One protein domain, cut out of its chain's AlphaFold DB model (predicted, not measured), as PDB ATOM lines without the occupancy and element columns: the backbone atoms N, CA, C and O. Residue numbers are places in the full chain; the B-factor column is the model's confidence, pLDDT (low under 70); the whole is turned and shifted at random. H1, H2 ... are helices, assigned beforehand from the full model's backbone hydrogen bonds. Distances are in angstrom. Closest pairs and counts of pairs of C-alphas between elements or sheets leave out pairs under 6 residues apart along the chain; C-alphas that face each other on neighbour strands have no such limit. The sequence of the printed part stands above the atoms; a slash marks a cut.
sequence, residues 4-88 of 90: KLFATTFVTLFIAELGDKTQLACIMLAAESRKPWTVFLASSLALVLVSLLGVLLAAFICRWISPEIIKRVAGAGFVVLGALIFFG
ATOM      1  N   LYS A   4      23.177 177.394 468.768       94.94
ATOM      2  CA  LYS A   4      22.051 176.781 468.054       94.94
ATOM      3  C   LYS A   4      22.555 175.645 467.178       94.94
ATOM      4  O   LYS A   4      22.044 174.536 467.282       94.94
ATOM      5  N   LEU A   5      23.600 175.901 466.387       93.50
ATOM      6  CA  LEU A   5      24.222 174.877 465.551       93.50
ATOM      7  C   LEU A   5      24.727 173.694 466.386       93.50
ATOM      8  O   LEU A   5      24.494 172.544 466.017       93.50
ATOM      9  N   PHE A   6      25.373 173.971 467.523       94.06
ATOM     10  CA  PHE A   6      25.832 172.934 468.445       94.06
ATOM     11  C   PHE A   6      24.673 172.063 468.946       94.06
ATOM     12  O   PHE A   6      24.724 170.842 468.804       94.06
ATOM     13  N   ALA A   7      23.613 172.678 469.479       95.81
ATOM     14  CA  ALA A   7      22.469 171.952 470.024       95.81
ATOM     15  C   ALA A   7      21.740 171.129 468.952       95.81
ATOM     16  O   ALA A   7      21.431 169.963 469.184       95.81
ATOM     17  N   THR A   8      21.510 171.699 467.766       95.44
ATOM     18  CA  THR A   8      20.890 170.975 466.650       95.44
ATOM     19  C   THR A   8      21.746 169.787 466.225       95.44
ATOM     20  O   THR A   8      21.231 168.681 466.124       95.44
ATOM     21  N   THR A   9      23.056 169.987 466.046       93.12
ATOM     22  CA  THR A   9      23.971 168.906 465.648       93.12
ATOM     23  C   THR A   9      23.997 167.790 466.692       93.12
ATOM     24  O   THR A   9      23.879 166.621 466.337       93.12
ATOM     25  N   PHE A  10      24.092 168.146 467.977       94.19
ATOM     26  CA  PHE A  10      24.088 167.185 469.076       94.19
ATOM     27  C   PHE A  10      22.798 166.368 469.108       94.19
ATOM     28  O   PHE A  10      22.860 165.147 469.087       94.19
ATOM     29  N   VAL A  11      21.633 167.025 469.122       95.75
ATOM     30  CA  VAL A  11      20.339 166.334 469.206       95.75
ATOM     31  C   VAL A  11      20.115 165.446 467.985       95.75
ATOM     32  O   VAL A  11      19.676 164.310 468.136       95.75
ATOM     33  N   THR A  12      20.448 165.925 466.783       93.44
ATOM     34  CA  THR A  12      20.298 165.135 465.558       93.44
ATOM     35  C   THR A  12      21.172 163.886 465.580       93.44
ATOM     36  O   THR A  12      20.652 162.803 465.333       93.44
ATOM     37  N   LEU A  13      22.463 164.009 465.908       91.81
ATOM     38  CA  LEU A  13      23.354 162.846 465.972       91.81
ATOM     39  C   LEU A  13      22.996 161.912 467.126       91.81
ATOM     40  O   LEU A  13      22.976 160.703 466.945       91.81
ATOM     41  N   PHE A  14      22.648 162.456 468.291       91.94
ATOM     42  CA  PHE A  14      22.255 161.659 469.447       91.94
ATOM     43  C   PHE A  14      21.038 160.782 469.146       91.94
ATOM     44  O   PHE A  14      21.055 159.597 469.454       91.94
ATOM     45  N   ILE A  15      20.001 161.350 468.517       93.06
ATOM     46  CA  ILE A  15      18.808 160.594 468.120       93.06
ATOM     47  C   ILE A  15      19.134 159.606 466.995       93.06
ATOM     48  O   ILE A  15      18.655 158.479 467.041       93.06
ATOM     49  N   ALA A  16      19.931 160.010 466.001       89.44
ATOM     50  CA  ALA A  16      20.270 159.160 464.859       89.44
ATOM     51  C   ALA A  16      21.089 157.921 465.251       89.44
ATOM     52  O   ALA A  16      20.894 156.860 464.668       89.44
ATOM     53  N   GLU A  17      21.976 158.049 466.236       89.25
ATOM     54  CA  GLU A  17      22.829 156.953 466.706       89.25
ATOM     55  C   GLU A  17      22.141 156.076 467.770       89.25
ATOM     56  O   GLU A  17      22.618 154.979 468.068       89.25
ATOM     57  N   LEU A  18      21.036 156.531 468.378       87.25
ATOM     58  CA  LEU A  18      20.369 155.821 469.472       87.25
ATOM     59  C   LEU A  18      19.827 154.459 469.007       87.25
ATOM     60  O   LEU A  18      18.907 154.384 468.196       87.25
ATOM     61  N   GLY A  19      20.356 153.373 469.572       80.25
ATOM     62  CA  GLY A  19      19.929 152.012 469.239       80.25
ATOM     63  C   GLY A  19      20.539 151.435 467.958       80.25
ATOM     64  O   GLY A  19      20.057 150.413 467.471       80.25
ATOM     65  N   ASP A  20      21.602 152.044 467.424       89.50
ATOM     66  CA  ASP A  20      22.382 151.477 466.319       89.50
ATOM     67  C   ASP A  20      23.031 150.120 466.698       89.50
ATOM     68  O   ASP A  20      23.244 149.790 467.874       89.50
ATOM     69  N   LYS A  21      23.386 149.319 465.682       84.81
ATOM     70  CA  LYS A  21      24.107 148.038 465.826       84.81
ATOM     71  C   LYS A  21      25.365 148.151 466.704       84.81
ATOM     72  O   LYS A  21      25.647 147.248 467.488       84.81
ATOM     73  N   THR A  22      26.109 149.245 466.604       88.31
ATOM     74  CA  THR A  22      27.291 149.571 467.412       88.31
ATOM     75  C   THR A  22      26.955 149.713 468.895       88.31
ATOM     76  O   THR A  22      27.714 149.232 469.737       88.31
ATOM     77  N   GLN A  23      25.802 150.290 469.244       90.19
ATOM     78  CA  GLN A  23      25.358 150.401 470.636       90.19
ATOM     79  C   GLN A  23      24.937 149.042 471.198       90.19
ATOM     80  O   GLN A  23      25.314 148.710 472.322       90.19
ATOM     81  N   LEU A  24      24.244 148.216 470.407       91.06
ATOM     82  CA  LEU A  24      23.945 146.830 470.788       91.06
ATOM     83  C   LEU A  24      25.230 146.024 471.024       91.06
ATOM     84  O   LEU A  24      25.346 145.341 472.041       91.06
ATOM     85  N   ALA A  25      26.231 146.171 470.149       91.50
ATOM     86  CA  ALA A  25      27.542 145.554 470.336       91.50
ATOM     87  C   ALA A  25      28.228 146.040 471.625       91.50
ATOM     88  O   ALA A  25      28.773 145.227 472.371       91.50
ATOM     89  N   CYS A  26      28.152 147.336 471.946       92.38
ATOM     90  CA  CYS A  26      28.685 147.870 473.204       92.38
ATOM     91  C   CYS A  26      27.986 147.271 474.432       92.38
ATOM     92  O   CYS A  26      28.659 146.924 475.400       92.38
ATOM     93  N   ILE A  27      26.659 147.112 474.398       92.75
ATOM     94  CA  ILE A  27      25.895 146.480 475.484       92.75
ATOM     95  C   ILE A  27      26.347 145.027 475.677       92.75
ATOM     96  O   ILE A  27      26.618 144.616 476.807       92.75
ATOM     97  N   MET A  28      26.491 144.268 474.587       93.00
ATOM     98  CA  MET A  28      26.964 142.881 474.636       93.00
ATOM     99  C   MET A  28      28.391 142.783 475.192       93.00
ATOM    100  O   MET A  28      28.638 142.007 476.113       93.00
ATOM    101  N   LEU A  29      29.313 143.622 474.711       93.88
ATOM    102  CA  LEU A  29      30.698 143.660 475.189       93.88
ATOM    103  C   LEU A  29      30.790 144.061 476.665       93.88
ATOM    104  O   LEU A  29      31.615 143.523 477.408       93.88
ATOM    105  N   ALA A  30      29.952 144.996 477.119       94.69
ATOM    106  CA  ALA A  30      29.887 145.384 478.526       94.69
ATOM    107  C   ALA A  30      29.373 144.233 479.404       94.69
ATOM    108  O   ALA A  30      29.921 144.003 480.487       94.69
ATOM    109  N   ALA A  31      28.372 143.489 478.925       93.19
ATOM    110  CA  ALA A  31      27.826 142.324 479.614       93.19
ATOM    111  C   ALA A  31      28.837 141.165 479.699       93.19
ATOM    112  O   ALA A  31      29.000 140.574 480.766       93.19
ATOM    113  N   GLU A  32      29.553 140.872 478.609       93.75
ATOM    114  CA  GLU A  32      30.521 139.771 478.536       93.75
ATOM    115  C   GLU A  32      31.801 140.066 479.332       93.75
ATOM    116  O   GLU A  32      32.245 139.254 480.143       93.75
ATOM    117  N   SER A  33      32.375 141.262 479.164       92.25
ATOM    118  CA  SER A  33      33.634 141.640 479.823       92.25
ATOM    119  C   SER A  33      33.486 141.938 481.317       92.25
ATOM    120  O   SER A  33      34.492 141.978 482.031       92.25
ATOM    121  N   ARG A  34      32.256 142.213 481.785       88.31
ATOM    122  CA  ARG A  34      31.942 142.745 483.126       88.31
ATOM    123  C   ARG A  34      32.738 144.014 483.486       88.31
ATOM    124  O   ARG A  34      32.895 144.335 484.663       88.31
ATOM    125  N   LYS A  35      33.241 144.748 482.484       93.12
ATOM    126  CA  LYS A  35      34.026 145.989 482.628       93.12
ATOM    127  C   LYS A  35      33.318 147.154 481.921       93.12
ATOM    128  O   LYS A  35      33.821 147.658 480.914       93.12
ATOM    129  N   PRO A  36      32.164 147.615 482.438       92.25
ATOM    130  CA  PRO A  36      31.326 148.601 481.754       92.25
ATOM    131  C   PRO A  36      32.057 149.922 481.486       92.25
ATOM    132  O   PRO A  36      31.903 150.499 480.415       92.25
ATOM    133  N   TRP A  37      32.917 150.365 482.407       94.88
ATOM    134  CA  TRP A  37      33.691 151.598 482.250       94.88
ATOM    135  C   TRP A  37      34.718 151.531 481.122       94.88
ATOM    136  O   TRP A  37      34.886 152.500 480.388       94.88
ATOM    137  N   THR A  38      35.389 150.389 480.953       94.94
ATOM    138  CA  THR A  38      36.348 150.202 479.858       94.94
ATOM    139  C   THR A  38      35.637 150.244 478.512       94.94
ATOM    140  O   THR A  38      36.092 150.939 477.609       94.94
ATOM    141  N   VAL A  39      34.503 149.546 478.396       95.38
ATOM    142  CA  VAL A  39      33.706 149.531 477.164       95.38
ATOM    143  C   VAL A  39      33.153 150.919 476.860       95.38
ATOM    144  O   VAL A  39      33.300 151.381 475.736       95.38
ATOM    145  N   PHE A  40      32.605 151.613 477.863       94.31
ATOM    146  CA  PHE A  40      32.098 152.977 477.713       94.31
ATOM    147  C   PHE A  40      33.176 153.955 477.232       94.31
ATOM    148  O   PHE A  40      32.944 154.709 476.290       94.31
ATOM    149  N   LEU A  41      34.364 153.946 477.847       96.56
ATOM    150  CA  LEU A  41      35.447 154.850 477.452       96.56
ATOM    151  C   LEU A  41      35.963 154.534 476.046       96.56
ATOM    152  O   LEU A  41      36.187 155.453 475.260       96.56
ATOM    153  N   ALA A  42      36.121 153.250 475.716       95.19
ATOM    154  CA  ALA A  42      36.590 152.825 474.403       95.19
ATOM    155  C   ALA A  42      35.592 153.190 473.293       95.19
ATOM    156  O   ALA A  42      35.993 153.770 472.284       95.19
ATOM    157  N   SER A  43      34.300 152.908 473.485       93.75
ATOM    158  CA  SER A  43      33.261 153.236 472.503       93.75
ATOM    159  C   SER A  43      33.051 154.743 472.359       93.75
ATOM    160  O   SER A  43      32.955 155.237 471.238       93.75
ATOM    161  N   SER A  44      33.074 155.490 473.467       93.88
ATOM    162  CA  SER A  44      32.992 156.955 473.436       93.88
ATOM    163  C   SER A  44      34.167 157.562 472.673       93.88
ATOM    164  O   SER A  44      33.969 158.426 471.822       93.88
ATOM    165  N   LEU A  45      35.393 157.092 472.934       96.44
ATOM    166  CA  LEU A  45      36.580 157.566 472.226       96.44
ATOM    167  C   LEU A  45      36.504 157.237 470.732       96.44
ATOM    168  O   LEU A  45      36.813 158.093 469.905       96.44
ATOM    169  N   ALA A  46      36.053 156.032 470.381       94.69
ATOM    170  CA  ALA A  46      35.850 155.643 468.991       94.69
ATOM    171  C   ALA A  46      34.836 156.561 468.289       94.69
ATOM    172  O   ALA A  46      35.131 157.069 467.208       94.69
ATOM    173  N   LEU A  47      33.691 156.848 468.922       93.00
ATOM    174  CA  LEU A  47      32.667 157.734 468.365       93.00
ATOM    175  C   LEU A  47      33.192 159.165 468.170       93.00
ATOM    176  O   LEU A  47      32.967 159.768 467.118       93.00
ATOM    177  N   VAL A  48      33.937 159.694 469.147       95.25
ATOM    178  CA  VAL A  48      34.581 161.013 469.051       95.25
ATOM    179  C   VAL A  48      35.581 161.051 467.897       95.25
ATOM    180  O   VAL A  48      35.555 161.991 467.104       95.25
ATOM    181  N   LEU A  49      36.439 160.035 467.767       96.88
ATOM    182  CA  LEU A  49      37.458 159.981 466.716       96.88
ATOM    183  C   LEU A  49      36.846 159.832 465.324       96.88
ATOM    184  O   LEU A  49      37.242 160.554 464.413       96.88
ATOM    185  N   VAL A  50      35.864 158.945 465.149       94.81
ATOM    186  CA  VAL A  50      35.178 158.766 463.861       94.81
ATOM    187  C   VAL A  50      34.446 160.047 463.462       94.81
ATOM    188  O   VAL A  50      34.574 160.488 462.320       94.81
ATOM    189  N   SER A  51      33.760 160.700 464.404       93.81
ATOM    190  CA  SER A  51      33.098 161.988 464.156       93.81
ATOM    191  C   SER A  51      34.101 163.079 463.778       93.81
ATOM    192  O   SER A  51      33.886 163.811 462.812       93.81
ATOM    193  N   LEU A  52      35.227 163.167 464.495       95.50
ATOM    194  CA  LEU A  52      36.295 164.122 464.202       95.50
ATOM    195  C   LEU A  52      36.873 163.897 462.802       95.50
ATOM    196  O   LEU A  52      36.979 164.844 462.025       95.50
ATOM    197  N   LEU A  53      37.207 162.651 462.460       96.50
ATOM    198  CA  LEU A  53      37.705 162.296 461.132       96.50
ATOM    199  C   LEU A  53      36.677 162.618 460.046       96.50
ATOM    200  O   LEU A  53      37.049 163.174 459.018       96.50
ATOM    201  N   GLY A  54      35.392 162.345 460.287       94.00
ATOM    202  CA  GLY A  54      34.307 162.683 459.367       94.00
ATOM    203  C   GLY A  54      34.210 164.186 459.100       94.00
ATOM    204  O   GLY A  54      34.149 164.601 457.944       94.00
ATOM    205  N   VAL A  55      34.271 165.013 460.147       93.38
ATOM    206  CA  VAL A  55      34.246 166.480 460.018       93.38
ATOM    207  C   VAL A  55      35.494 167.001 459.304       93.38
ATOM    208  O   VAL A  55      35.374 167.849 458.421       93.38
ATOM    209  N   LEU A  56      36.685 166.490 459.636       95.12
ATOM    210  CA  LEU A  56      37.936 166.887 458.979       95.12
ATOM    211  C   LEU A  56      37.945 166.503 457.498       95.12
ATOM    212  O   LEU A  56      38.310 167.320 456.653       95.12
ATOM    213  N   LEU A  57      37.502 165.287 457.176       93.19
ATOM    214  CA  LEU A  57      37.381 164.808 455.804       93.19
ATOM    215  C   LEU A  57      36.364 165.649 455.026       93.19
ATOM    216  O   LEU A  57      36.658 166.087 453.916       93.19
ATOM    217  N   ALA A  58      35.195 165.926 455.608       89.62
ATOM    218  CA  ALA A  58      34.184 166.773 454.988       89.62
ATOM    219  C   ALA A  58      34.723 168.189 454.734       89.62
ATOM    220  O   ALA A  58      34.598 168.701 453.624       89.62
ATOM    221  N   ALA A  59      35.386 168.799 455.721       90.69
ATOM    222  CA  ALA A  59      36.005 170.115 455.580       90.69
ATOM    223  C   ALA A  59      37.088 170.135 454.490       90.69
ATOM    224  O   ALA A  59      37.190 171.107 453.743       90.69
ATOM    225  N   PHE A  60      37.870 169.059 454.372       93.00
ATOM    226  CA  PHE A  60      38.868 168.886 453.323       93.00
ATOM    227  C   PHE A  60      38.203 168.779 451.945       93.00
ATOM    228  O   PHE A  60      38.477 169.596 451.071       93.00
ATOM    229  N   ILE A  61      37.270 167.843 451.762       91.25
ATOM    230  CA  ILE A  61      36.592 167.586 450.482       91.25
ATOM    231  C   ILE A  61      35.806 168.813 449.998       91.25
ATOM    232  O   ILE A  61      35.851 169.131 448.808       91.25
ATOM    233  N   CYS A  62      35.161 169.555 450.904       91.62
ATOM    234  CA  CYS A  62      34.438 170.790 450.586       91.62
ATOM    235  C   CYS A  62      35.318 171.885 449.949       91.62
ATOM    236  O   CYS A  62      34.781 172.834 449.384       91.62
ATOM    237  N   ARG A  63      36.656 171.780 450.013       90.69
ATOM    238  CA  ARG A  63      37.572 172.704 449.318       90.69
ATOM    239  C   ARG A  63      37.621 172.475 447.808       90.69
ATOM    240  O   ARG A  63      37.955 173.402 447.078       90.69
ATOM    241  N   TRP A  64      37.312 171.261 447.349       91.88
ATOM    242  CA  TRP A  64      37.352 170.877 445.932       91.88
ATOM    243  C   TRP A  64      35.977 170.538 445.358       91.88
ATOM    244  O   TRP A  64      35.787 170.611 444.147       91.88
ATOM    245  N   ILE A  65      35.021 170.163 446.207       91.56
ATOM    246  CA  ILE A  65      33.696 169.695 445.799       91.56
ATOM    247  C   ILE A  65      32.629 170.576 446.448       91.56
ATOM    248  O   ILE A  65      32.678 170.849 447.644       91.56
ATOM    249  N   SER A  66      31.635 170.994 445.661       91.06
ATOM    250  CA  SER A  66      30.501 171.767 446.180       91.06
ATOM    251  C   SER A  66      29.718 170.965 447.238       91.06
ATOM    252  O   SER A  66      29.408 169.792 446.995       91.06
ATOM    253  N   PRO A  67      29.315 171.580 448.369       89.19
ATOM    254  CA  PRO A  67      28.525 170.921 449.415       89.19
ATOM    255  C   PRO A  67      27.233 170.261 448.909       89.19
ATOM    256  O   PRO A  67      26.800 169.243 449.447       89.19
ATOM    257  N   GLU A  68      26.637 170.811 447.849       90.81
ATOM    258  CA  GLU A  68      25.424 170.278 447.220       90.81
ATOM    259  C   GLU A  68      25.659 168.886 446.608       90.81
ATOM    260  O   GLU A  68      24.823 167.991 446.734       90.81
ATOM    261  N   ILE A  69      26.830 168.673 445.995       91.56
ATOM    262  CA  ILE A  69      27.214 167.378 445.420       91.56
ATOM    263  C   ILE A  69      27.421 166.363 446.546       91.56
ATOM    264  O   ILE A  69      26.904 165.251 446.463       91.56
ATOM    265  N   ILE A  70      28.104 166.758 447.624       88.62
ATOM    266  CA  ILE A  70      28.347 165.895 448.790       88.62
ATOM    267  C   ILE A  70      27.017 165.437 449.398       88.62
ATOM    268  O   ILE A  70      26.830 164.244 449.637       88.62
ATOM    269  N   LYS A  71      26.060 166.358 449.576       89.56
ATOM    270  CA  LYS A  71      24.715 166.039 450.072       89.56
ATOM    271  C   LYS A  71      23.985 165.035 449.180       89.56
ATOM    272  O   LYS A  71      23.415 164.074 449.692       89.56
ATOM    273  N   ARG A  72      24.008 165.238 447.858       93.31
ATOM    274  CA  ARG A  72      23.348 164.338 446.897       93.31
ATOM    275  C   ARG A  72      23.980 162.951 446.880       93.31
ATOM    276  O   ARG A  72      23.251 161.967 446.893       93.31
ATOM    277  N   VAL A  73      25.311 162.872 446.895       93.00
ATOM    278  CA  VAL A  73      26.044 161.597 446.924       93.00
ATOM    279  C   VAL A  73      25.777 160.846 448.227       93.00
ATOM    280  O   VAL A  73      25.464 159.660 448.181       93.00
ATOM    281  N   ALA A  74      25.822 161.529 449.376       90.12
ATOM    282  CA  ALA A  74      25.495 160.923 450.665       90.12
ATOM    283  C   ALA A  74      24.052 160.392 450.685       90.12
ATOM    284  O   ALA A  74      23.828 159.234 451.031       90.12
ATOM    285  N   GLY A  75      23.081 161.200 450.243       93.00
ATOM    286  CA  GLY A  75      21.676 160.790 450.157       93.00
ATOM    287  C   GLY A  75      21.457 159.594 449.227       93.00
ATOM    288  O   GLY A  75      20.793 158.634 449.611       93.00
ATOM    289  N   ALA A  76      22.061 159.604 448.035       95.88
ATOM    290  CA  ALA A  76      22.004 158.474 447.109       95.88
ATOM    291  C   ALA A  76      22.621 157.204 447.722       95.88
ATOM    292  O   ALA A  76      22.045 156.126 447.599       95.88
ATOM    293  N   GLY A  77      23.744 157.336 448.434       93.81
ATOM    294  CA  GLY A  77      24.370 156.237 449.169       93.81
ATOM    295  C   GLY A  77      23.442 155.625 450.221       93.81
ATOM    296  O   GLY A  77      23.288 154.407 450.253       93.81
ATOM    297  N   PHE A  78      22.761 156.454 451.021       91.50
ATOM    298  CA  PHE A  78      21.766 155.983 451.994       91.50
ATOM    299  C   PHE A  78      20.596 155.248 451.332       91.50
ATOM    300  O   PHE A  78      20.184 154.201 451.827       91.50
ATOM    301  N   VAL A  79      20.085 155.747 450.202       95.75
ATOM    302  CA  VAL A  79      19.008 155.080 449.450       95.75
ATOM    303  C   VAL A  79      19.468 153.723 448.918       95.75
ATOM    304  O   VAL A  79      18.746 152.738 449.053       95.75
ATOM    305  N   VAL A  80      20.674 153.650 448.349       96.56
ATOM    306  CA  VAL A  80      21.244 152.393 447.844       96.56
ATOM    307  C   VAL A  80      21.442 151.391 448.978       96.56
ATOM    308  O   VAL A  80      21.008 150.250 448.850       96.56
ATOM    309  N   LEU A  81      22.041 151.805 450.098       92.38
ATOM    310  CA  LEU A  81      22.216 150.940 451.268       92.38
ATOM    311  C   LEU A  81      20.872 150.451 451.813       92.38
ATOM    312  O   LEU A  81      20.710 149.256 452.046       92.38
ATOM    313  N   GLY A  82      19.892 151.348 451.950       92.69
ATOM    314  CA  GLY A  82      18.541 150.993 452.377       92.69
ATOM    315  C   GLY A  82      17.880 149.982 451.439       92.69
ATOM    316  O   GLY A  82      17.309 149.000 451.904       92.69
ATOM    317  N   ALA A  83      18.013 150.165 450.122       95.62
ATOM    318  CA  ALA A  83      17.504 149.220 449.132       95.62
ATOM    319  C   ALA A  83      18.210 147.857 449.213       95.62
ATOM    320  O   ALA A  83      17.551 146.822 449.148       95.62
ATOM    321  N   LEU A  84      19.536 147.829 449.380       94.75
ATOM    322  CA  LEU A  84      20.292 146.580 449.511       94.75
ATOM    323  C   LEU A  84      19.869 145.778 450.748       94.75
ATOM    324  O   LEU A  84      19.660 144.571 450.623       94.75
ATOM    325  N   ILE A  85      19.683 146.453 451.888       91.75
ATOM    326  CA  ILE A  85      19.154 145.846 453.120       91.75
ATOM    327  C   ILE A  85      17.724 145.342 452.888       91.75
ATOM    328  O   ILE A  85      17.395 144.216 453.249       91.75
ATOM    329  N   PHE A  86      16.874 146.140 452.235       92.44
ATOM    330  CA  PHE A  86      15.486 145.768 451.953       92.44
ATOM    331  C   PHE A  86      15.370 144.502 451.090       92.44
ATOM    332  O   PHE A  86      14.515 143.656 451.339       92.44
ATOM    333  N   PHE A  87      16.247 144.340 450.097       96.31
ATOM    334  CA  PHE A  87      16.299 143.141 449.253       96.31
ATOM    335  C   PHE A  87      17.133 141.995 449.851       96.31
ATOM    336  O   PHE A  87      17.345 140.993 449.168       96.31
ATOM    337  N   GLY A  88      17.627 142.127 451.086       88.12
ATOM    338  CA  GLY A  88      18.417 141.096 451.767       88.12
ATOM    339  C   GLY A  88      19.750 140.776 451.087       88.12
ATOM    340  O   GLY A  88      20.267 139.670 451.231       88.12
TER     341      GLY A  88
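What this domain is: This is residues 4 to 88 of the 90 residues of the protein "GDT1 family protein" of Desulfovibrio sp (UniProt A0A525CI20). Four helices make a loose, open frame: H1 leads into H2, which folds back on one end of the long H3 as an uneven hairpin, and H4 leads away from the other end of H3. Residues 4 to 12 and 14 to 21, with H1, and residues 71 to 88, with much of H4, stick out. The printed part has 85 residues, with four named helices and no named strand, class all helix; it is loose, with a radius of gyration of the C-alphas of 16.2 A and spans of 47 by 36 by 23 A.

How they stand to each other: H1, residues 4 to 17, and H2, residues 21 to 33, are only just apart, closest 8.0 A. H2, with residues 26 to 30 alone, touches residues 36 to 43 of H3, residues 36 to 61; the closest C-alphas, of Ala 30 and Pro 36, are 4.8 A apart. This hairpin has a shallow tilt of 28 degrees, opposite ways. H3 and H4, residues 67 to 86, are near each other, with 5 pairs of C-alphas within 10 A. In all four helices every O i to N i+4 pair is within hydrogen-bond range.

Where its parts are: H1 begins at C-alpha 4 (22.051, 176.781, 468.054) and is 19.9 A long; H2 is 18.1 A. H3 is 37.0 A. H4, 28.4 A, ends at C-alpha 86 (15.486, 145.768, 451.953).

The domain as a whole: The C-alphas farthest apart, of Arg 34 and Ser 66, are 47.0 A apart. The three links are tight, the printed part has no cut, and no printed residue is under 70 in pLDDT.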